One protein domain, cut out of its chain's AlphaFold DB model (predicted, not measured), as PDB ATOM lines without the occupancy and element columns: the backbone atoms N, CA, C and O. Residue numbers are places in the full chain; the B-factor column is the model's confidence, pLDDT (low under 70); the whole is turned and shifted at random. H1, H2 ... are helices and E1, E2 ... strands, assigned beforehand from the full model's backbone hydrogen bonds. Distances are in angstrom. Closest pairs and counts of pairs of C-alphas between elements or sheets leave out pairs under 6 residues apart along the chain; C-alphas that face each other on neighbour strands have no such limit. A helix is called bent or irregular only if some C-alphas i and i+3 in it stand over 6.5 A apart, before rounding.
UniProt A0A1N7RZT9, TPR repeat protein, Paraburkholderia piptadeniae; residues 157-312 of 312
ATOM      1  N   ASN A 157      21.823 -12.715 322.392       94.25
ATOM      2  CA  ASN A 157      22.279 -14.061 322.718       94.25
ATOM      3  C   ASN A 157      22.499 -14.882 321.455       94.25
ATOM      4  O   ASN A 157      21.775 -14.739 320.472       94.25
ATOM      5  N   TYR A 158      23.468 -15.786 321.530       94.50
ATOM      6  CA  TYR A 158      23.666 -16.796 320.506       94.50
ATOM      7  C   TYR A 158      22.650 -17.930 320.636       94.50
ATOM      8  O   TYR A 158      22.398 -18.420 321.741       94.50
ATOM      9  N   ARG A 159      22.140 -18.402 319.495       90.06
ATOM     10  CA  ARG A 159      21.278 -19.585 319.401       90.06
ATOM     11  C   ARG A 159      21.854 -20.599 318.407       90.06
ATOM     12  O   ARG A 159      21.524 -20.556 317.222       90.06
ATOM     13  N   PRO A 160      22.703 -21.536 318.856       89.75
ATOM     14  CA  PRO A 160      23.070 -22.677 318.030       89.75
ATOM     15  C   PRO A 160      21.847 -23.578 317.797       89.75
ATOM     16  O   PRO A 160      21.296 -24.126 318.745       89.75
ATOM     17  N   ALA A 161      21.413 -23.731 316.544       82.31
ATOM     18  CA  ALA A 161      20.188 -24.466 316.210       82.31
ATOM     19  C   ALA A 161      20.267 -25.978 316.500       82.31
ATOM     20  O   ALA A 161      19.264 -26.579 316.878       82.31
ATOM     21  N   ASP A 162      21.454 -26.572 316.358       90.19
ATOM     22  CA  ASP A 162      21.650 -28.029 316.394       90.19
ATOM     23  C   ASP A 162      22.126 -28.559 317.758       90.19
ATOM     24  O   ASP A 162      22.498 -29.726 317.873       90.19
ATOM     25  N   ILE A 163      22.158 -27.710 318.790       94.62
ATOM     26  CA  ILE A 163      22.675 -28.070 320.116       94.62
ATOM     27  C   ILE A 163      21.548 -27.882 321.139       94.62
ATOM     28  O   ILE A 163      21.044 -26.766 321.280       94.62
ATOM     29  N   PRO A 164      21.126 -28.938 321.860       93.69
ATOM     30  CA  PRO A 164      20.034 -28.826 322.816       93.69
ATOM     31  C   PRO A 164      20.428 -27.931 323.996       93.69
ATOM     32  O   PRO A 164      21.563 -27.965 324.478       93.69
ATOM     33  N   SER A 165      19.476 -27.130 324.479       91.81
ATOM     34  CA  SER A 165      19.688 -26.300 325.663       91.81
ATOM     35  C   SER A 165      19.852 -27.166 326.909       91.81
ATOM     36  O   SER A 165      19.062 -28.074 327.156       91.81
ATOM     37  N   TRP A 166      20.859 -26.855 327.716       92.19
ATOM     38  CA  TRP A 166      21.113 -27.511 328.985       92.19
ATOM     39  C   TRP A 166      20.043 -27.113 330.003       92.19
ATOM     40  O   TRP A 166      19.906 -25.939 330.352       92.19
ATOM     41  N   SER A 167      19.280 -28.095 330.477       82.06
ATOM     42  CA  SER A 167      18.050 -27.884 331.245       82.06
ATOM     43  C   SER A 167      18.127 -28.385 332.691       82.06
ATOM     44  O   SER A 167      17.113 -28.448 333.386       82.06
ATOM     45  N   GLY A 168      19.337 -28.664 333.181       78.75
ATOM     46  CA  GLY A 168      19.582 -29.114 334.553       78.75
ATOM     47  C   GLY A 168      20.006 -30.576 334.665       78.75
ATOM     48  O   GLY A 168      19.963 -31.130 335.758       78.75
ATOM     49  N   GLU A 169      20.428 -31.203 333.565       78.06
ATOM     50  CA  GLU A 169      21.059 -32.521 333.566       78.06
ATOM     51  C   GLU A 169      22.170 -32.586 334.624       78.06
ATOM     52  O   GLU A 169      23.101 -31.780 334.611       78.06
ATOM     53  N   HIS A 170      22.051 -33.553 335.539       71.94
ATOM     54  CA  HIS A 170      22.935 -33.672 336.700       71.94
ATOM     55  C   HIS A 170      24.212 -34.475 336.420       71.94
ATOM     56  O   HIS A 170      25.225 -34.251 337.079       71.94
ATOM     57  N   ASP A 171      24.183 -35.408 335.461       85.00
ATOM     58  CA  ASP A 171      25.366 -36.182 335.078       85.00
ATOM     59  C   ASP A 171      26.038 -35.572 333.847       85.00
ATOM     60  O   ASP A 171      25.619 -35.793 332.708       85.00
ATOM     61  N   LEU A 172      27.093 -34.799 334.094       90.56
ATOM     62  CA  LEU A 172      27.901 -34.180 333.049       90.56
ATOM     63  C   LEU A 172      29.164 -34.973 332.708       90.56
ATOM     64  O   LEU A 172      29.984 -34.488 331.927       90.56
ATOM     65  N   ARG A 173      29.362 -36.175 333.265       92.75
ATOM     66  CA  ARG A 173      30.603 -36.930 333.050       92.75
ATOM     67  C   ARG A 173      30.789 -37.245 331.570       92.75
ATOM     68  O   ARG A 173      29.988 -37.950 330.959       92.75
ATOM     69  N   GLY A 174      31.863 -36.706 330.995       92.88
ATOM     70  CA  GLY A 174      32.184 -36.854 329.576       92.88
ATOM     71  C   GLY A 174      31.306 -36.026 328.634       92.88
ATOM     72  O   GLY A 174      31.480 -36.133 327.422       92.88
ATOM     73  N   LYS A 175      30.385 -35.203 329.155       96.06
ATOM     74  CA  LYS A 175      29.573 -34.286 328.351       96.06
ATOM     75  C   LYS A 175      30.389 -33.074 327.942       96.06
ATOM     76  O   LYS A 175      31.126 -32.506 328.747       96.06
ATOM     77  N   ARG A 176      30.208 -32.645 326.700       97.56
ATOM     78  CA  ARG A 176      30.771 -31.411 326.156       97.56
ATOM     79  C   ARG A 176      29.709 -30.326 326.203       97.56
ATOM     80  O   ARG A 176      28.660 -30.468 325.581       97.56
ATOM     81  N   VAL A 177      29.960 -29.245 326.927       97.38
ATOM     82  CA  VAL A 177      28.991 -28.156 327.099       97.38
ATOM     83  C   VAL A 177      29.548 -26.881 326.485       97.38
ATOM     84  O   VAL A 177      30.653 -26.450 326.817       97.38
ATOM     85  N   LEU A 178      28.773 -26.274 325.589       97.75
ATOM     86  CA  LEU A 178      29.031 -24.940 325.063       97.75
ATOM     87  C   LEU A 178      28.328 -23.908 325.943       97.75
ATOM     88  O   LEU A 178      27.103 -23.913 326.053       97.75
ATOM     89  N   ILE A 179      29.089 -22.982 326.511       97.00
ATOM     90  CA  ILE A 179      28.570 -21.841 327.255       97.00
ATOM     91  C   ILE A 179      28.842 -20.573 326.448       97.00
ATOM     92  O   ILE A 179      29.991 -20.187 326.240       97.00
ATOM     93  N   THR A 180      27.793 -19.895 325.991       96.75
ATOM     94  CA  THR A 180      27.949 -18.669 325.200       96.75
ATOM     95  C   THR A 180      27.825 -17.416 326.062       96.75
ATOM     96  O   THR A 180      26.804 -17.247 326.742       96.75
ATOM     97  N   HIS A 181      28.817 -16.517 326.002       95.81
ATOM     98  CA  HIS A 181      28.724 -15.222 326.678       95.81
ATOM     99  C   HIS A 181      27.582 -14.361 326.138       95.81
ATOM    100  O   HIS A 181      27.163 -14.453 324.983       95.81
ATOM    101  N   GLN A 182      27.108 -13.505 327.030       92.06
ATOM    102  CA  GLN A 182      26.261 -12.353 326.770       92.06
ATOM    103  C   GLN A 182      26.542 -11.317 327.868       92.06
ATOM    104  O   GLN A 182      27.312 -11.601 328.785       92.06
ATOM    105  N   MET A 183      25.908 -10.145 327.792       88.88
ATOM    106  CA  MET A 183      26.106  -9.033 328.737       88.88
ATOM    107  C   MET A 183      27.549  -8.487 328.784       88.88
ATOM    108  O   MET A 183      28.378  -8.800 327.927       88.88
ATOM    109  N   GLY A 184      27.827  -7.592 329.737       91.31
ATOM    110  CA  GLY A 184      29.089  -6.869 329.843       91.31
ATOM    111  C   GLY A 184      30.240  -7.716 330.388       91.31
ATOM    112  O   GLY A 184      30.109  -8.904 330.677       91.31
ATOM    113  N   TYR A 185      31.404  -7.081 330.540       94.12
ATOM    114  CA  TYR A 185      32.604  -7.756 331.047       94.12
ATOM    115  C   TYR A 185      32.452  -8.193 332.508       94.12
ATOM    116  O   TYR A 185      32.852  -9.298 332.862       94.12
ATOM    117  N   GLY A 186      31.827  -7.355 333.343       92.31
ATOM    118  CA  GLY A 186      31.597  -7.665 334.755       92.31
ATOM    119  C   GLY A 186      30.734  -8.912 334.952       92.31
ATOM    120  O   GLY A 186      31.071  -9.761 335.773       92.31
ATOM    121  N   ASP A 187      29.679  -9.067 334.148       92.12
ATOM    122  CA  ASP A 187      28.805 -10.242 334.193       92.12
ATOM    123  C   ASP A 187      29.559 -11.516 333.806       92.12
ATOM    124  O   ASP A 187      29.400 -12.552 334.442       92.12
ATOM    125  N   GLN A 188      30.434 -11.443 332.800       94.44
ATOM    126  CA  GLN A 188      31.278 -12.575 332.417       94.44
ATOM    127  C   GLN A 188      32.202 -13.002 333.554       94.44
ATOM    128  O   GLN A 188      32.270 -14.191 333.855       94.44
ATOM    129  N   PHE A 189      32.856 -12.059 334.235       92.00
ATOM    130  CA  PHE A 189      33.681 -12.388 335.399       92.00
ATOM    131  C   PHE A 189      32.855 -13.005 336.534       92.00
ATOM    132  O   PHE A 189      33.211 -14.031 337.105       92.00
ATOM    133  N   LEU A 190      31.713 -12.404 336.855       90.19
ATOM    134  CA  LEU A 190      30.881 -12.877 337.954       90.19
ATOM    135  C   LEU A 190      30.328 -14.284 337.688       90.19
ATOM    136  O   LEU A 190      30.311 -15.137 338.573       90.19
ATOM    137  N   LEU A 191      29.866 -14.533 336.466       91.75
ATOM    138  CA  LEU A 191      29.100 -15.730 336.144       91.75
ATOM    139  C   LEU A 191      30.002 -16.905 335.754       91.75
ATOM    140  O   LEU A 191      29.674 -18.041 336.106       91.75
ATOM    141  N   PHE A 192      31.163 -16.663 335.128       92.81
ATOM    142  CA  PHE A 192      32.128 -17.729 334.838       92.81
ATOM    143  C   PHE A 192      32.801 -18.313 336.087       92.81
ATOM    144  O   PHE A 192      33.318 -19.425 336.014       92.81
ATOM    145  N   ALA A 193      32.707 -17.666 337.254       88.50
ATOM    146  CA  ALA A 193      33.103 -18.276 338.528       88.50
ATOM    147  C   ALA A 193      32.395 -19.629 338.790       88.50
ATOM    148  O   ALA A 193      32.939 -20.512 339.450       88.50
ATOM    149  N   ASN A 194      31.206 -19.833 338.208       85.94
ATOM    150  CA  ASN A 194      30.415 -21.063 338.318       85.94
ATOM    151  C   ASN A 194      30.868 -22.186 337.368       85.94
ATOM    152  O   ASN A 194      30.205 -23.215 337.286       85.94
ATOM    153  N   VAL A 195      31.937 -22.011 336.587       89.25
ATOM    154  CA  VAL A 195      32.386 -23.004 335.592       89.25
ATOM    155  C   VAL A 195      33.117 -24.172 336.261       89.25
ATOM    156  O   VAL A 195      32.894 -25.327 335.894       89.25
ATOM    157  N   ALA A 196      33.920 -23.898 337.294       86.50
ATOM    158  CA  ALA A 196      34.782 -24.891 337.943       86.50
ATOM    159  C   ALA A 196      34.010 -26.096 338.515       86.50
ATOM    160  O   ALA A 196      34.448 -27.237 338.390       86.50
ATOM    161  N   GLN A 197      32.826 -25.868 339.088       85.94
ATOM    162  CA  GLN A 197      31.958 -26.941 339.599       85.94
ATOM    163  C   GLN A 197      31.512 -27.919 338.501       85.94
ATOM    164  O   GLN A 197      31.369 -29.112 338.754       85.94
ATOM    165  N   TRP A 198      31.320 -27.446 337.269       89.69
ATOM    166  CA  TRP A 198      30.884 -28.289 336.159       89.69
ATOM    167  C   TRP A 198      32.044 -29.093 335.584       89.69
ATOM    168  O   TRP A 198      31.867 -30.254 335.223       89.69
ATOM    169  N   GLN A 199      33.250 -28.523 335.601       89.75
ATOM    170  CA  GLN A 199      34.475 -29.274 335.322       89.75
ATOM    171  C   GLN A 199      34.692 -30.370 336.371       89.75
ATOM    172  O   GLN A 199      34.965 -31.513 336.016       89.75
ATOM    173  N   ALA A 200      34.486 -30.060 337.657       87.00
ATOM    174  CA  ALA A 200      34.552 -31.043 338.740       87.00
ATOM    175  C   ALA A 200      33.486 -32.149 338.606       87.00
ATOM    176  O   ALA A 200      33.742 -33.297 338.964       87.00
ATOM    177  N   ALA A 201      32.324 -31.831 338.025       87.75
ATOM    178  CA  ALA A 201      31.296 -32.805 337.653       87.75
ATOM    179  C   ALA A 201      31.658 -33.655 336.409       87.75
ATOM    180  O   ALA A 201      30.885 -34.528 336.013       87.75
ATOM    181  N   GLY A 202      32.828 -33.435 335.801       91.00
ATOM    182  CA  GLY A 202      33.349 -34.201 334.668       91.00
ATOM    183  C   GLY A 202      32.959 -33.662 333.289       91.00
ATOM    184  O   GLY A 202      33.142 -34.380 332.301       91.00
ATOM    185  N   ALA A 203      32.432 -32.435 333.214       94.69
ATOM    186  CA  ALA A 203      32.116 -31.775 331.955       94.69
ATOM    187  C   ALA A 203      33.383 -31.260 331.260       94.69
ATOM    188  O   ALA A 203      34.268 -30.677 331.888       94.69
ATOM    189  N   GLN A 204      33.425 -31.386 329.938       97.50
ATOM    190  CA  GLN A 204      34.349 -30.645 329.085       97.50
ATOM    191  C   GLN A 204      33.653 -29.365 328.637       97.50
ATOM    192  O   GLN A 204      32.553 -29.417 328.088       97.50
ATOM    193  N   LEU A 205      34.271 -28.211 328.864       97.44
ATOM    194  CA  LEU A 205      33.607 -26.926 328.668       97.44
ATOM    195  C   LEU A 205      34.286 -26.124 327.563       97.44
ATOM    196  O   LEU A 205      35.502 -25.932 327.572       97.44
ATOM    197  N   MET A 206      33.472 -25.623 326.638       98.12
ATOM    198  CA  MET A 206      33.841 -24.542 325.736       98.12
ATOM    199  C   MET A 206      33.080 -23.295 326.161       98.12
ATOM    200  O   MET A 206      31.852 -23.313 326.202       98.12
ATOM    201  N   ILE A 207      33.794 -22.212 326.458       97.81
ATOM    202  CA  ILE A 207      33.187 -20.926 326.799       97.81
ATOM    203  C   ILE A 207      33.523 -19.904 325.717       97.81
ATOM    204  O   ILE A 207      34.659 -19.826 325.245       97.81
ATOM    205  N   THR A 208      32.542 -19.104 325.314       97.88
ATOM    206  CA  THR A 208      32.810 -17.927 324.483       97.88
ATOM    207  C   THR A 208      32.932 -16.701 325.368       97.88
ATOM    208  O   THR A 208      32.297 -16.653 326.414       97.88
ATOM    209  N   CYS A 209      33.730 -15.717 324.973       97.75
ATOM    210  CA  CYS A 209      33.869 -14.454 325.697       97.75
ATOM    211  C   CYS A 209      34.145 -13.298 324.740       97.75
ATOM    212  O   CYS A 209      34.530 -13.520 323.588       97.75
ATOM    213  N   ASP A 210      33.996 -12.071 325.233       97.69
ATOM    214  CA  ASP A 210      34.438 -10.899 324.487       97.69
ATOM    215  C   ASP A 210      35.947 -10.986 324.182       97.69
ATOM    216  O   ASP A 210      36.723 -11.347 325.073       97.69
ATOM    217  N   PRO A 211      36.418 -10.609 322.974       97.06
ATOM    218  CA  PRO A 211      37.813 -10.819 322.587       97.06
ATOM    219  C   PRO A 211      38.846 -10.189 323.540       97.06
ATOM    220  O   PRO A 211      39.844 -10.853 323.825       97.06
ATOM    221  N   PRO A 212      38.623  -8.981 324.112       96.69
ATOM    222  CA  PRO A 212      39.523  -8.411 325.119       96.69
ATOM    223  C   PRO A 212      39.672  -9.239 326.403       96.69
ATOM    224  O   PRO A 212      40.656  -9.073 327.115       96.69
ATOM    225  N   LEU A 213      38.719 -10.123 326.711       96.69
ATOM    226  CA  LEU A 213      38.745 -10.961 327.912       96.69
ATOM    227  C   LEU A 213      39.409 -12.320 327.686       96.69
ATOM    228  O   LEU A 213      39.696 -13.015 328.660       96.69
ATOM    229  N   HIS A 214      39.663 -12.701 326.433       97.06
ATOM    230  CA  HIS A 214      40.120 -14.043 326.084       97.06
ATOM    231  C   HIS A 214      41.395 -14.443 326.835       97.06
ATOM    232  O   HIS A 214      41.401 -15.480 327.495       97.06
ATOM    233  N   ALA A 215      42.448 -13.619 326.799       96.75
ATOM    234  CA  ALA A 215      43.718 -13.951 327.450       96.75
ATOM    235  C   ALA A 215      43.556 -14.163 328.967       96.75
ATOM    236  O   ALA A 215      44.073 -15.133 329.521       96.75
ATOM    237  N   LEU A 216      42.785 -13.290 329.624       96.38
ATOM    238  CA  LEU A 216      42.492 -13.384 331.053       96.38
ATOM    239  C   LEU A 216      41.698 -14.654 331.378       96.38
ATOM    240  O   LEU A 216      42.078 -15.406 332.273       96.38
ATOM    241  N   LEU A 217      40.606 -14.912 330.657       96.50
ATOM    242  CA  LEU A 217      39.750 -16.066 330.926       96.50
ATOM    243  C   LEU A 217      40.450 -17.387 330.609       96.50
ATOM    244  O   LEU A 217      40.288 -18.333 331.370       96.50
ATOM    245  N   GLN A 218      41.282 -17.451 329.568       96.69
ATOM    246  CA  GLN A 218      42.076 -18.646 329.274       96.69
ATOM    247  C   GLN A 218      43.130 -18.920 330.355       96.69
ATOM    248  O   GLN A 218      43.340 -20.076 330.717       96.69
ATOM    249  N   ALA A 219      43.763 -17.877 330.904       95.75
ATOM    250  CA  ALA A 219      44.687 -18.013 332.033       95.75
ATOM    251  C   ALA A 219      43.972 -18.405 333.343       95.75
ATOM    252  O   ALA A 219      44.540 -19.122 334.167       95.75
ATOM    253  N   SER A 220      42.728 -17.952 333.517       95.06
ATOM    254  CA  SER A 220      41.878 -18.226 334.687       95.06
ATOM    255  C   SER A 220      41.231 -19.616 334.648       95.06
ATOM    256  O   SER A 220      41.013 -20.234 335.684       95.06
ATOM    257  N   LEU A 221      40.919 -20.117 333.449       94.50
ATOM    258  CA  LEU A 221      40.201 -21.369 333.205       94.50
ATOM    259  C   LEU A 221      40.997 -22.249 332.220       94.50
ATOM    260  O   LEU A 221      40.528 -22.505 331.110       94.50
ATOM    261  N   PRO A 222      42.201 -22.723 332.596       94.06
ATOM    262  CA  PRO A 222      43.106 -23.430 331.683       94.06
ATOM    263  C   PRO A 222      42.530 -24.743 331.138       94.06
ATOM    264  O   PRO A 222      42.859 -25.148 330.029       94.06
ATOM    265  N   GLU A 223      41.637 -25.380 331.895       94.69
ATOM    266  CA  GLU A 223      40.968 -26.630 331.521       94.69
ATOM    267  C   GLU A 223      39.724 -26.410 330.627       94.69
ATOM    268  O   GLU A 223      39.064 -27.366 330.221       94.69
ATOM    269  N   CYS A 224      39.349 -25.154 330.352       96.62
ATOM    270  CA  CYS A 224      38.289 -24.810 329.404       96.62
ATOM    271  C   CYS A 224      38.876 -24.482 328.029       96.62
ATOM    272  O   CYS A 224      39.938 -23.870 327.915       96.62
ATOM    273  N   VAL A 225      38.111 -24.781 326.976       97.69
ATOM    274  CA  VAL A 225      38.349 -24.197 325.654       97.69
ATOM    275  C   VAL A 225      37.728 -22.801 325.636       97.69
ATOM    276  O   VAL A 225      36.506 -22.668 325.557       97.69
ATOM    277  N   VAL A 226      38.549 -21.756 325.727       97.94
ATOM    278  CA  VAL A 226      38.072 -20.368 325.693       97.94
ATOM    279  C   VAL A 226      38.162 -19.826 324.270       97.94
ATOM    280  O   VAL A 226      39.196 -19.927 323.616       97.94
ATOM    281  N   VAL A 227      37.069 -19.250 323.767       97.88
ATOM    282  CA  VAL A 227      37.007 -18.678 322.415       97.88
ATOM    283  C   VAL A 227      36.571 -17.218 322.486       97.88
ATOM    284  O   VAL A 227      35.456 -16.909 322.906       97.88
ATOM    285  N   GLY A 228      37.440 -16.308 322.046       97.44
ATOM    286  CA  GLY A 228      37.071 -14.909 321.834       97.44
ATOM    287  C   GLY A 228      36.127 -14.771 320.636       97.44
ATOM    288  O   GLY A 228      36.460 -15.211 319.536       97.44
ATOM    289  N   ALA A 229      34.963 -14.158 320.828       96.69
ATOM    290  CA  ALA A 229      33.978 -13.913 319.777       96.69
ATOM    291  C   ALA A 229      33.275 -12.567 320.009       96.69
ATOM    292  O   ALA A 229      33.180 -12.142 321.158       96.69
ATOM    293  N   PRO A 230      32.760 -11.893 318.964       95.56
ATOM    294  CA  PRO A 230      31.925 -10.709 319.146       95.56
ATOM    295  C   PRO A 230      30.789 -10.972 320.139       95.56
ATOM    296  O   PRO A 230      30.261 -12.085 320.203       95.56
ATOM    297  N   ARG A 231      30.392  -9.960 320.905       94.81
ATOM    298  CA  ARG A 231      29.205 -10.068 321.751       94.81
ATOM    299  C   ARG A 231      27.951 -10.082 320.871       94.81
ATOM    300  O   ARG A 231      27.844  -9.197 320.021       94.81
ATOM    301  N   PRO A 232      26.998 -11.009 321.083       94.00
ATOM    302  CA  PRO A 232      25.740 -10.981 320.351       94.00
ATOM    303  C   PRO A 232      24.961  -9.711 320.716       94.00
ATOM    304  O   PRO A 232      24.814  -9.375 321.896       94.00
ATOM    305  N   LEU A 233      24.477  -9.000 319.701       92.25
ATOM    306  CA  LEU A 233      23.710  -7.757 319.861       92.25
ATOM    307  C   LEU A 233      22.218  -7.979 319.627       92.25
ATOM    308  O   LEU A 233      21.395  -7.189 320.091       92.25
ATOM    309  N   HIS A 234      21.868  -9.069 318.943       92.44
ATOM    310  CA  HIS A 234      20.492  -9.436 318.651       92.44
ATOM    311  C   HIS A 234      20.097 -10.724 319.373       92.44
ATOM    312  O   HIS A 234      20.927 -11.541 319.776       92.44
ATOM    313  N   GLN A 235      18.795 -10.893 319.584       91.56
ATOM    314  CA  GLN A 235      18.263 -12.128 320.143       91.56
ATOM    315  C   GLN A 235      18.372 -13.251 319.117       91.56
ATOM    316  O   GLN A 235      18.082 -13.037 317.941       91.56
ATOM    317  N   GLN A 236      18.691 -14.456 319.587       90.94
ATOM    318  CA  GLN A 236      18.763 -15.652 318.747       90.94
ATOM    319  C   GLN A 236      19.733 -15.508 317.565       90.94
ATOM    320  O   GLN A 236      19.487 -16.020 316.474       90.94
ATOM    321  N   GLU A 237      20.834 -14.794 317.785       93.75
ATOM    322  CA  GLU A 237      21.848 -14.547 316.774       93.75
ATOM    323  C   GLU A 237      22.575 -15.851 316.415       93.75
ATOM    324  O   GLU A 237      22.886 -16.684 317.275       93.75
ATOM    325  N   SER A 238      22.848 -16.039 315.126       93.25
ATOM    326  CA  SER A 238      23.661 -17.157 314.652       93.25
ATOM    327  C   SER A 238      25.102 -17.028 315.146       93.25
ATOM    328  O   SER A 238      25.622 -15.929 315.328       93.25
ATOM    329  N   LEU A 239      25.787 -18.159 315.319       94.94
ATOM    330  CA  LEU A 239      27.218 -18.148 315.624       94.94
ATOM    331  C   LEU A 239      28.005 -17.558 314.433       94.94
ATOM    332  O   LEU A 239      27.789 -18.010 313.304       94.94
ATOM    333  N   PRO A 240      28.950 -16.621 314.654       94.81
ATOM    334  CA  PRO A 240      29.877 -16.173 313.621       94.81
ATOM    335  C   PRO A 240      30.648 -17.356 313.034       94.81
ATOM    336  O   PRO A 240      30.959 -18.298 313.758       94.81
ATOM    337  N   GLU A 241      31.004 -17.303 311.750       93.44
ATOM    338  CA  GLU A 241      31.575 -18.447 311.018       93.44
ATOM    339  C   GLU A 241      32.782 -19.091 311.725       93.44
ATOM    340  O   GLU A 241      32.794 -20.301 311.953       93.44
ATOM    341  N   ALA A 242      33.740 -18.275 312.179       92.19
ATOM    342  CA  ALA A 242      34.914 -18.755 312.909       92.19
ATOM    343  C   ALA A 242      34.555 -19.451 314.238       92.19
ATOM    344  O   ALA A 242      35.162 -20.461 314.602       92.19
ATOM    345  N   LEU A 243      33.544 -18.940 314.954       95.56
ATOM    346  CA  LEU A 243      33.033 -19.577 316.169       95.56
ATOM    347  C   LEU A 243      32.280 -20.867 315.825       95.56
ATOM    348  O   LEU A 243      32.460 -21.874 316.504       95.56
ATOM    349  N   ALA A 244      31.480 -20.868 314.759       95.75
ATOM    350  CA  ALA A 244      30.742 -22.039 314.305       95.75
ATOM    351  C   ALA A 244      31.683 -23.202 313.945       95.75
ATOM    352  O   ALA A 244      31.395 -24.346 314.290       95.75
ATOM    353  N   ASP A 245      32.834 -22.927 313.324       95.25
ATOM    354  CA  ASP A 245      33.871 -23.933 313.064       95.25
ATOM    355  C   ASP A 245      34.473 -24.514 314.344       95.25
ATOM    356  O   ASP A 245      34.636 -25.733 314.457       95.25
ATOM    357  N   ALA A 246      34.805 -23.662 315.316       96.25
ATOM    358  CA  ALA A 246      35.323 -24.106 316.606       96.25
ATOM    359  C   ALA A 246      34.288 -24.962 317.355       96.25
ATOM    360  O   ALA A 246      34.619 -26.039 317.851       96.25
ATOM    361  N   VAL A 247      33.023 -24.531 317.354       97.38
ATOM    362  CA  VAL A 247      31.899 -25.257 317.957       97.38
ATOM    363  C   VAL A 247      31.672 -26.599 317.263       97.38
ATOM    364  O   VAL A 247      31.517 -27.602 317.952       97.38
ATOM    365  N   ARG A 248      31.730 -26.674 315.926       96.50
ATOM    366  CA  ARG A 248      31.634 -27.948 315.188       96.50
ATOM    367  C   ARG A 248      32.754 -28.919 315.550       96.50
ATOM    368  O   ARG A 248      32.492 -30.105 315.721       96.50
ATOM    369  N   LYS A 249      33.991 -28.431 315.686       96.62
ATOM    370  CA  LYS A 249      35.146 -29.256 316.088       96.62
ATOM    371  C   LYS A 249      35.017 -29.747 317.527       96.62
ATOM    372  O   LYS A 249      35.341 -30.895 317.811       96.62
ATOM    373  N   PHE A 250      34.533 -28.888 318.421       97.75
ATOM    374  CA  PHE A 250      34.268 -29.252 319.807       97.75
ATOM    375  C   PHE A 250      33.076 -30.205 319.938       97.75
ATOM    376  O   PHE A 250      33.109 -31.070 320.802       97.75
ATOM    377  N   ALA A 251      32.079 -30.092 319.052       97.31
ATOM    378  CA  ALA A 251      30.853 -30.888 318.975       97.31
ATOM    379  C   ALA A 251      30.103 -31.001 320.322       97.31
ATOM    380  O   ALA A 251      29.934 -32.093 320.850       97.31
ATOM    381  N   PRO A 252      29.657 -29.885 320.917       97.50
ATOM    382  CA  PRO A 252      28.993 -29.907 322.219       97.50
ATOM    383  C   PRO A 252      27.711 -30.754 322.206       97.50
ATOM    384  O   PRO A 252      26.941 -30.731 321.248       97.50
ATOM    385  N   ASP A 253      27.474 -31.462 323.306       96.81
ATOM    386  CA  ASP A 253      26.243 -32.206 323.570       96.81
ATOM    387  C   ASP A 253      25.130 -31.293 324.097       96.81
ATOM    388  O   ASP A 253      23.958 -31.621 323.964       96.81
ATOM    389  N   LEU A 254      25.502 -30.182 324.742       96.50
ATOM    390  CA  LEU A 254      24.602 -29.270 325.446       96.50
ATOM    391  C   LEU A 254      25.034 -27.811 325.241       96.50
ATOM    392  O   LEU A 254      26.227 -27.513 325.133       96.50
ATOM    393  N   HIS A 255      24.072 -26.887 325.248       95.88
ATOM    394  CA  HIS A 255      24.296 -25.442 325.162       95.88
ATOM    395  C   HIS A 255      23.655 -24.703 326.336       95.88
ATOM    396  O   HIS A 255      22.491 -24.910 326.655       95.88
ATOM    397  N   ALA A 256      24.391 -23.787 326.952       94.50
ATOM    398  CA  ALA A 256      23.854 -22.835 327.910       94.50
ATOM    399  C   ALA A 256      24.277 -21.420 327.521       94.50
ATOM    400  O   ALA A 256      25.398 -21.181 327.071       94.50
ATOM    401  N   THR A 257      23.403 -20.443 327.735       94.00
ATOM    402  CA  THR A 257      23.848 -19.047 327.733       94.00
ATOM    403  C   THR A 257      24.425 -18.690 329.103       94.00
ATOM    404  O   THR A 257      24.102 -19.340 330.097       94.00
ATOM    405  N   LEU A 258      25.241 -17.638 329.189       93.50
ATOM    406  CA  LEU A 258      25.834 -17.189 330.456       93.50
ATOM    407  C   LEU A 258      24.798 -16.988 331.583       93.50
ATOM    408  O   LEU A 258      25.071 -17.317 332.735       93.50
ATOM    409  N   LEU A 259      23.587 -16.525 331.243       91.25
ATOM    410  CA  LEU A 259      22.497 -16.329 332.208       91.25
ATOM    411  C   LEU A 259      21.959 -17.646 332.798       91.25
ATOM    412  O   LEU A 259      21.318 -17.655 333.841       91.25
ATOM    413  N   HIS A 260      22.190 -18.787 332.156       91.00
ATOM    414  CA  HIS A 260      21.745 -20.064 332.713       91.00
ATOM    415  C   HIS A 260      22.624 -20.522 333.875       91.00
ATOM    416  O   HIS A 260      22.145 -21.271 334.725       91.00
ATOM    417  N   LEU A 261      23.888 -20.084 333.947       90.81
ATOM    418  CA  LEU A 261      24.853 -20.667 334.882       90.81
ATOM    419  C   LEU A 261      24.423 -20.582 336.353       90.81
ATOM    420  O   LEU A 261      24.490 -21.620 337.012       90.81
ATOM    421  N   PRO A 262      23.942 -19.438 336.883       89.19
ATOM    422  CA  PRO A 262      23.525 -19.373 338.283       89.19
ATOM    423  C   PRO A 262      22.305 -20.242 338.581       89.19
ATOM    424  O   PRO A 262      22.248 -20.880 339.630       89.19
ATOM    425  N   LEU A 263      21.347 -20.311 337.650       88.81
ATOM    426  CA  LEU A 263      20.167 -21.157 337.813       88.81
ATOM    427  C   LEU A 263      20.547 -22.641 337.828       88.81
ATOM    428  O   LEU A 263      20.084 -23.394 338.679       88.81
ATOM    429  N   LEU A 264      21.405 -23.060 336.896       89.50
ATOM    430  CA  LEU A 264      21.911 -24.429 336.837       89.50
ATOM    431  C   LEU A 264      22.704 -24.765 338.108       89.50
ATOM    432  O   LEU A 264      22.531 -25.847 338.666       89.50
ATOM    433  N   ALA A 265      23.522 -23.828 338.602       87.06
ATOM    434  CA  ALA A 265      24.290 -23.987 339.837       87.06
ATOM    435  C   ALA A 265      23.369 -24.192 341.049       87.06
ATOM    436  O   ALA A 265      23.587 -25.090 341.859       87.06
ATOM    437  N   ALA A 266      22.292 -23.408 341.131       84.56
ATOM    438  CA  ALA A 266      21.300 -23.484 342.198       84.56
ATOM    439  C   ALA A 266      20.496 -24.795 342.222       84.56
ATOM    440  O   ALA A 266      19.840 -25.092 343.217       84.56
ATOM    441  N   ARG A 267      20.530 -25.573 341.135       83.56
ATOM    442  CA  ARG A 267      19.869 -26.880 341.021       83.56
ATOM    443  C   ARG A 267      20.822 -28.057 341.257       83.56
ATOM    444  O   ARG A 267      20.383 -29.204 341.208       83.56
ATOM    445  N   GLN A 268      22.112 -27.814 341.504       79.31
ATOM    446  CA  GLN A 268      23.061 -28.886 341.805       79.31
ATOM    447  C   GLN A 268      22.790 -29.555 343.155       79.31
ATOM    448  O   GLN A 268      22.261 -28.952 344.086       79.31
ATOM    449  N   THR A 269      23.200 -30.819 343.273       75.75
ATOM    450  CA  THR A 269      23.210 -31.550 344.542       75.75
ATOM    451  C   THR A 269      24.527 -32.328 344.684       75.75
ATOM    452  O   THR A 269      24.796 -33.190 343.847       75.75
ATOM    453  N   PRO A 270      25.334 -32.070 345.735       77.50
ATOM    454  CA  PRO A 270      25.151 -31.005 346.726       77.50
ATOM    455  C   PRO A 270      25.266 -29.614 346.086       77.50
ATOM    456  O   PRO A 270      25.866 -29.466 345.024       77.50
ATOM    457  N   LEU A 271      24.687 -28.600 346.732       77.12
ATOM    458  CA  LEU A 271      24.900 -27.218 346.306       77.12
ATOM    459  C   LEU A 271      26.395 -26.869 346.399       77.12
ATOM    460  O   LEU A 271      27.065 -27.314 347.341       77.12
ATOM    461  N   PRO A 272      26.919 -26.062 345.463       71.38
ATOM    462  CA  PRO A 272      28.276 -25.549 345.561       71.38
ATOM    463  C   PRO A 272      28.444 -24.677 346.810       71.38
ATOM    464  O   PRO A 272      27.489 -24.103 347.337       71.38
ATOM    465  N   SER A 273      29.689 -24.558 347.274       75.62
ATOM    466  CA  SER A 273      30.041 -23.607 348.329       75.62
ATOM    467  C   SER A 273      29.586 -22.194 347.934       75.62
ATOM    468  O   SER A 273      29.871 -21.770 346.812       75.62
ATOM    469  N   PRO A 274      28.942 -21.428 348.839       69.56
ATOM    470  CA  PRO A 274      28.572 -20.038 348.560       69.56
ATOM    471  C   PRO A 274      29.805 -19.132 348.407       69.56
ATOM    472  O   PRO A 274      29.703 -18.023 347.890       69.56
ATOM    473  N   PHE A 275      30.971 -19.608 348.848       72.69
ATOM    474  CA  PHE A 275      32.258 -18.975 348.618       72.69
ATOM    475  C   PHE A 275      32.950 -19.664 347.448       72.69
ATOM    476  O   PHE A 275      33.244 -20.863 347.523       72.69
ATOM    477  N   PHE A 276      33.234 -18.905 346.394       70.31
ATOM    478  CA  PHE A 276      34.125 -19.342 345.328       70.31
ATOM    479  C   PHE A 276      35.561 -18.905 345.652       70.31
ATOM    480  O   PHE A 276      35.766 -17.802 346.167       70.31
ATOM    481  N   PRO A 277      36.570 -19.753 345.380       76.88
ATOM    482  CA  PRO A 277      37.955 -19.311 345.419       76.88
ATOM    483  C   PRO A 277      38.166 -18.192 344.393       76.88
ATOM    484  O   PRO A 277      37.485 -18.149 343.364       76.88
ATOM    485  N   ALA A 278      39.126 -17.301 344.652       85.25
ATOM    486  CA  ALA A 278      39.583 -16.364 343.635       85.25
ATOM    487  C   ALA A 278      40.026 -17.164 342.400       85.25
ATOM    488  O   ALA A 278      40.915 -18.010 342.490       85.25
ATOM    489  N   TYR A 279      39.341 -16.954 341.275       89.44
ATOM    490  CA  TYR A 279      39.541 -17.755 340.064       89.44
ATOM    491  C   TYR A 279      40.174 -16.945 338.930       89.44
ATOM    492  O   TYR A 279      40.794 -17.520 338.037       89.44
ATOM    493  N   LEU A 280      40.022 -15.616 338.957       92.56
ATOM    494  CA  LEU A 280      40.646 -14.748 337.972       92.56
ATOM    495  C   LEU A 280      42.157 -14.781 338.167       92.56
ATOM    496  O   LEU A 280      42.671 -14.433 339.225       92.56
ATOM    497  N   ARG A 281      42.861 -15.176 337.114       92.69
ATOM    498  CA  ARG A 281      44.313 -15.228 337.075       92.69
ATOM    499  C   ARG A 281      44.797 -14.409 335.894       92.69
ATOM    500  O   ARG A 281      44.564 -14.775 334.745       92.69
ATOM    501  N   ALA A 282      45.509 -13.322 336.183       92.31
ATOM    502  CA  ALA A 282      46.188 -12.553 335.147       92.31
ATOM    503  C   ALA A 282      47.186 -13.452 334.388       92.31
ATOM    504  O   ALA A 282      47.893 -14.243 335.036       92.31
ATOM    505  N   PRO A 283      47.279 -13.334 333.050       95.06
ATOM    506  CA  PRO A 283      48.256 -14.104 332.303       95.06
ATOM    507  C   PRO A 283      49.686 -13.761 332.751       95.06
ATOM    508  O   PRO A 283      49.973 -12.681 333.277       95.06
ATOM    509  N   ASP A 284      50.581 -14.746 332.644       92.94
ATOM    510  CA  ASP A 284      51.880 -14.705 333.324       92.94
ATOM    511  C   ASP A 284      52.769 -13.540 332.849       92.94
ATOM    512  O   ASP A 284      53.489 -12.953 333.661       92.94
ATOM    513  N   ALA A 285      52.687 -13.173 331.566       93.12
ATOM    514  CA  ALA A 285      53.448 -12.067 330.988       93.12
ATOM    515  C   ALA A 285      52.967 -10.704 331.513       93.12
ATOM    516  O   ALA A 285      53.774  -9.881 331.940       93.12
ATOM    517  N   GLU A 286      51.655 -10.483 331.554       91.62
ATOM    518  CA  GLU A 286      51.024  -9.267 332.059       91.62
ATOM    519  C   GLU A 286      51.262  -9.111 333.559       91.62
ATOM    520  O   GLU A 286      51.545  -8.008 334.024       91.62
ATOM    521  N   ARG A 287      51.229 -10.213 334.318       90.62
ATOM    522  CA  ARG A 287      51.591 -10.201 335.740       90.62
ATOM    523  C   ARG A 287      53.051  -9.792 335.944       90.62
ATOM    524  O   ARG A 287      53.339  -8.993 336.833       90.62
ATOM    525  N   ALA A 288      53.970 -10.307 335.125       92.69
ATOM    526  CA  ALA A 288      55.380  -9.925 335.185       92.69
ATOM    527  C   ALA A 288      55.588  -8.444 334.820       92.69
ATOM    528  O   ALA A 288      56.273  -7.728 335.554       92.69
ATOM    529  N   ALA A 289      54.937  -7.971 333.754       92.31
ATOM    530  CA  ALA A 289      54.982  -6.576 333.325       92.31
ATOM    531  C   ALA A 289      54.408  -5.626 334.390       92.31
ATOM    532  O   ALA A 289      55.014  -4.602 334.701       92.31
ATOM    533  N   ALA A 290      53.283  -5.983 335.014       89.25
ATOM    534  CA  ALA A 290      52.692  -5.207 336.102       89.25
ATOM    535  C   ALA A 290      53.616  -5.135 337.329       89.25
ATOM    536  O   ALA A 290      53.741  -4.079 337.949       89.25
ATOM    537  N   ALA A 291      54.301  -6.233 337.667       89.56
ATOM    538  CA  ALA A 291      55.265  -6.261 338.765       89.56
ATOM    539  C   ALA A 291      56.520  -5.417 338.474       89.56
ATOM    540  O   ALA A 291      57.072  -4.786 339.376       89.56
ATOM    541  N   GLU A 292      56.991  -5.391 337.227       93.25
ATOM    542  CA  GLU A 292      58.069  -4.500 336.793       93.25
ATOM    543  C   GLU A 292      57.645  -3.033 336.859       93.25
ATOM    544  O   GLU A 292      58.287  -2.252 337.562       93.25
ATOM    545  N   TRP A 293      56.498  -2.697 336.269       90.12
ATOM    546  CA  TRP A 293      55.917  -1.358 336.327       90.12
ATOM    547  C   TRP A 293      55.736  -0.863 337.772       90.12
ATOM    548  O   TRP A 293      56.105   0.264 338.103       90.12
ATOM    549  N   ALA A 294      55.236  -1.717 338.670       86.88
ATOM    550  CA  ALA A 294      55.072  -1.374 340.080       86.88
ATOM    551  C   ALA A 294      56.417  -1.082 340.775       86.88
ATOM    552  O   ALA A 294      56.505  -0.154 341.588       86.88
ATOM    553  N   ARG A 295      57.479  -1.839 340.450       89.75
ATOM    554  CA  ARG A 295      58.837  -1.595 340.968       89.75
ATOM    555  C   ARG A 295      59.406  -0.275 340.455       89.75
ATOM    556  O   ARG A 295      59.935   0.496 341.255       89.75
ATOM    557  N   GLU A 296      59.261   0.011 339.165       92.00
ATOM    558  CA  GLU A 296      59.709   1.271 338.558       92.00
ATOM    559  C   GLU A 296      58.979   2.479 339.152       92.00
ATOM    560  O   GLU A 296      59.611   3.456 339.556       92.00
ATOM    561  N   MET A 297      57.655   2.387 339.304       88.69
ATOM    562  CA  MET A 297      56.850   3.437 339.932       88.69
ATOM    563  C   MET A 297      57.266   3.707 341.374       88.69
ATOM    564  O   MET A 297      57.367   4.865 341.790       88.69
ATOM    565  N   ARG A 298      57.564   2.652 342.139       87.75
ATOM    566  CA  ARG A 298      58.070   2.798 343.506       87.75
ATOM    567  C   ARG A 298      59.455   3.446 343.537       87.75
ATOM    568  O   ARG A 298      59.685   4.299 344.392       87.75
ATOM    569  N   ALA A 299      60.346   3.074 342.618       91.44
ATOM    570  CA  ALA A 299      61.684   3.654 342.514       91.44
ATOM    571  C   ALA A 299      61.649   5.142 342.125       91.44
ATOM    572  O   ALA A 299      62.405   5.937 342.680       91.44
ATOM    573  N   ALA A 300      60.738   5.539 341.230       91.88
ATOM    574  CA  ALA A 300      60.558   6.932 340.818       91.88
ATOM    575  C   ALA A 300      59.926   7.814 341.914       91.88
ATOM    576  O   ALA A 300      60.128   9.033 341.937       91.88
ATOM    577  N   HIS A 301      59.155   7.222 342.832       90.06
ATOM    578  CA  HIS A 301      58.405   7.944 343.864       90.06
ATOM    579  C   HIS A 301      58.559   7.329 345.271       90.06
ATOM    580  O   HIS A 301      57.562   6.962 345.902       90.06
ATOM    581  N   PRO A 302      59.787   7.262 345.826       86.62
ATOM    582  CA  PRO A 302      60.074   6.510 347.051       86.62
ATOM    583  C   PRO A 302      59.375   7.069 348.300       86.62
ATOM    584  O   PRO A 302      59.045   6.311 349.207       86.62
ATOM    585  N   GLY A 303      59.114   8.379 348.340       87.75
ATOM    586  CA  GLY A 303      58.450   9.053 349.464       87.75
ATOM    587  C   GLY A 303      56.938   9.232 349.315       87.75
ATOM    588  O   GLY A 303      56.324   9.850 350.181       87.75
ATOM    589  N   LYS A 304      56.326   8.756 348.220       84.56
ATOM    590  CA  LYS A 304      54.878   8.885 348.006       84.56
ATOM    591  C   LYS A 304      54.153   7.597 348.384       84.56
ATOM    592  O   LYS A 304      54.582   6.492 348.049       84.56
ATOM    593  N   SER A 305      53.000   7.742 349.026       81.06
ATOM    594  CA  SER A 305      52.044   6.645 349.176       81.06
ATOM    595  C   SER A 305      51.545   6.239 347.790       81.06
ATOM    596  O   SER A 305      51.078   7.089 347.034       81.06
ATOM    597  N   LEU A 306      51.657   4.954 347.442       70.31
ATOM    598  CA  LEU A 306      50.979   4.431 346.255       70.31
ATOM    599  C   LEU A 306      49.545   4.128 346.675       70.31
ATOM    600  O   LEU A 306      49.326   3.274 347.530       70.31
ATOM    601  N   ILE A 307      48.599   4.869 346.109       75.19
ATOM    602  CA  ILE A 307      47.169   4.623 346.269       75.19
ATOM    603  C   ILE A 307      46.690   4.068 344.934       75.19
ATOM    604  O   ILE A 307      46.826   4.725 343.904       75.19
ATOM    605  N   GLY A 308      46.168   2.851 344.954       68.12
ATOM    606  CA  GLY A 308      45.659   2.170 343.775       68.12
ATOM    607  C   GLY A 308      44.770   1.006 344.184       68.12
ATOM    608  O   GLY A 308      44.836   0.535 345.319       68.12
ATOM    609  N   ILE A 309      43.930   0.567 343.257       61.53
ATOM    610  CA  ILE A 309      43.132  -0.646 343.410       61.53
ATOM    611  C   ILE A 309      43.958  -1.772 342.791       61.53
ATOM    612  O   ILE A 309      44.247  -1.732 341.596       61.53
ATOM    613  N   PHE A 310      44.383  -2.731 343.610       51.53
ATOM    614  CA  PHE A 310      45.088  -3.929 343.163       51.53
ATOM    615  C   PHE A 310      44.170  -5.132 343.375       51.53
ATOM    616  O   PHE A 310      43.570  -5.259 344.442       51.53
ATOM    617  N   TRP A 311      44.046  -5.976 342.355       50.84
ATOM    618  CA  TRP A 311      43.413  -7.286 342.467       50.84
ATOM    619  C   TRP A 311      44.560  -8.293 342.614       50.84
ATOM    620  O   TRP A 311      45.342  -8.442 341.676       50.84
ATOM    621  N   ASP A 312      44.719  -8.857 343.815       33.84
ATOM    622  CA  ASP A 312      45.554 -10.044 344.078       33.84
ATOM    623  C   ASP A 312      44.734 -11.296 343.748       33.84
ATOM    624  O   ASP A 312      43.634 -11.427 344.343       33.84
TER     625      ASP A 312
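What this domain is: This is residues 157 to 312 of the 312 residues of the protein "TPR repeat protein" of Paraburkholderia piptadeniae (UniProt A0A1N7RZT9). A small sheet of four parallel strands forms the core of a body, with helix H3 over one face along the edge strand E3 and helix H4 over the other face, while H1 and H2 graze the sheet. From this body a long helix, H6, reaches away as an arm, and beyond it residues 301 to 312 fold back as a tail. The printed part has 156 residues with six named helices and four named strands, in the order E1 H1 H2 E2 H3 E3 H4 E4 H5 H6; across the sheet the order is E3, E2, E1, E4. The class is mixed, helices and strands, though only 76 of the 156 residues, under half, are in named elements. The whole is only just loose, close to compact, with a radius of gyration of the C-alphas of 18.2 A, and it is elongated, spanning 61 by 38 by 25 A.

How they stand to each other: Residues 157 to 175 hold no named element and lead to the strand E1, residues 176 to 180. E2, residues 204 to 209, is its parallel neighbour, with N 177 and O 204 at 2.8 A. H1, residues 185 to 192, and H2, residues 196 to 200, come between them along the chain and are on the sheet, but each only grazes it. E1, H1, H2 and E2 make a strand-helix-strand unit, two parallel neighbour strands with helices between, and its crossover is right-handed. H3, residues 211 to 220, and E3, residues 225 to 228, complete a second right-handed unit with E2; N 207 of E2 and O 225 of E3 are 2.9 A apart. H3 lies over E3 at a height over the sheet of 7.5 A and runs along the strands, at 2 degrees to E3 on the local plane; their closest C-alphas, of Pro 211 and Gly 228, are 4.2 A apart. H3 is irregular: C-alphas 212 and 215 are 7.3 A apart. H4, residues 241 to 250, lies on the opposite face, over E2 at a height of 9.7 A, and runs along the strands, at 4 degrees to E2 on the local plane. E4, residues 254 to 257, is parallel to E1, with N 178 and O 254 at 2.9 A; E3, H4 and E4 make a split unit, with E2 and E1 between its strands, again right-handed. H5, residues 260 to 266, only just touches H1, with 3 pairs of C-alphas within 8 A, the closest those of Leu 191 and Leu 261 at 6.6 A. H6, residues 284 to 300, touches no helix and is not on the sheet. Each O i to N i+4 pair is within hydrogen-bond range in H1, H2, H4, H5 and H6; in H3 it is 4 of 6.

Where its parts are: E1 begins at C-alpha 176, (30.771, -31.411, 326.156), and is 13.1 A long. E2 measures 16.5 A, H3 14.8 A and H4 14.2 A. H6, the longest helix, runs 24.5 A from C-alpha 284 at (51.880, -14.705, 333.324) to C-alpha 300 at (60.558, 6.932, 340.818).

The domain as a whole: The two C-alphas farthest apart, of Asp 162 and Gly 303, are 61.8 A apart, and residues 299 to 305 stand free. The printed part has no cut and ends at residue 312, the chain's last. The links E3 to H4, 12 residues, and H5 to H6, 17 residues, are long; the other links between named elements are tight. The mean pLDDT of the printed part is 89.7, and residue 274 and residues 308 to 312 are under 70.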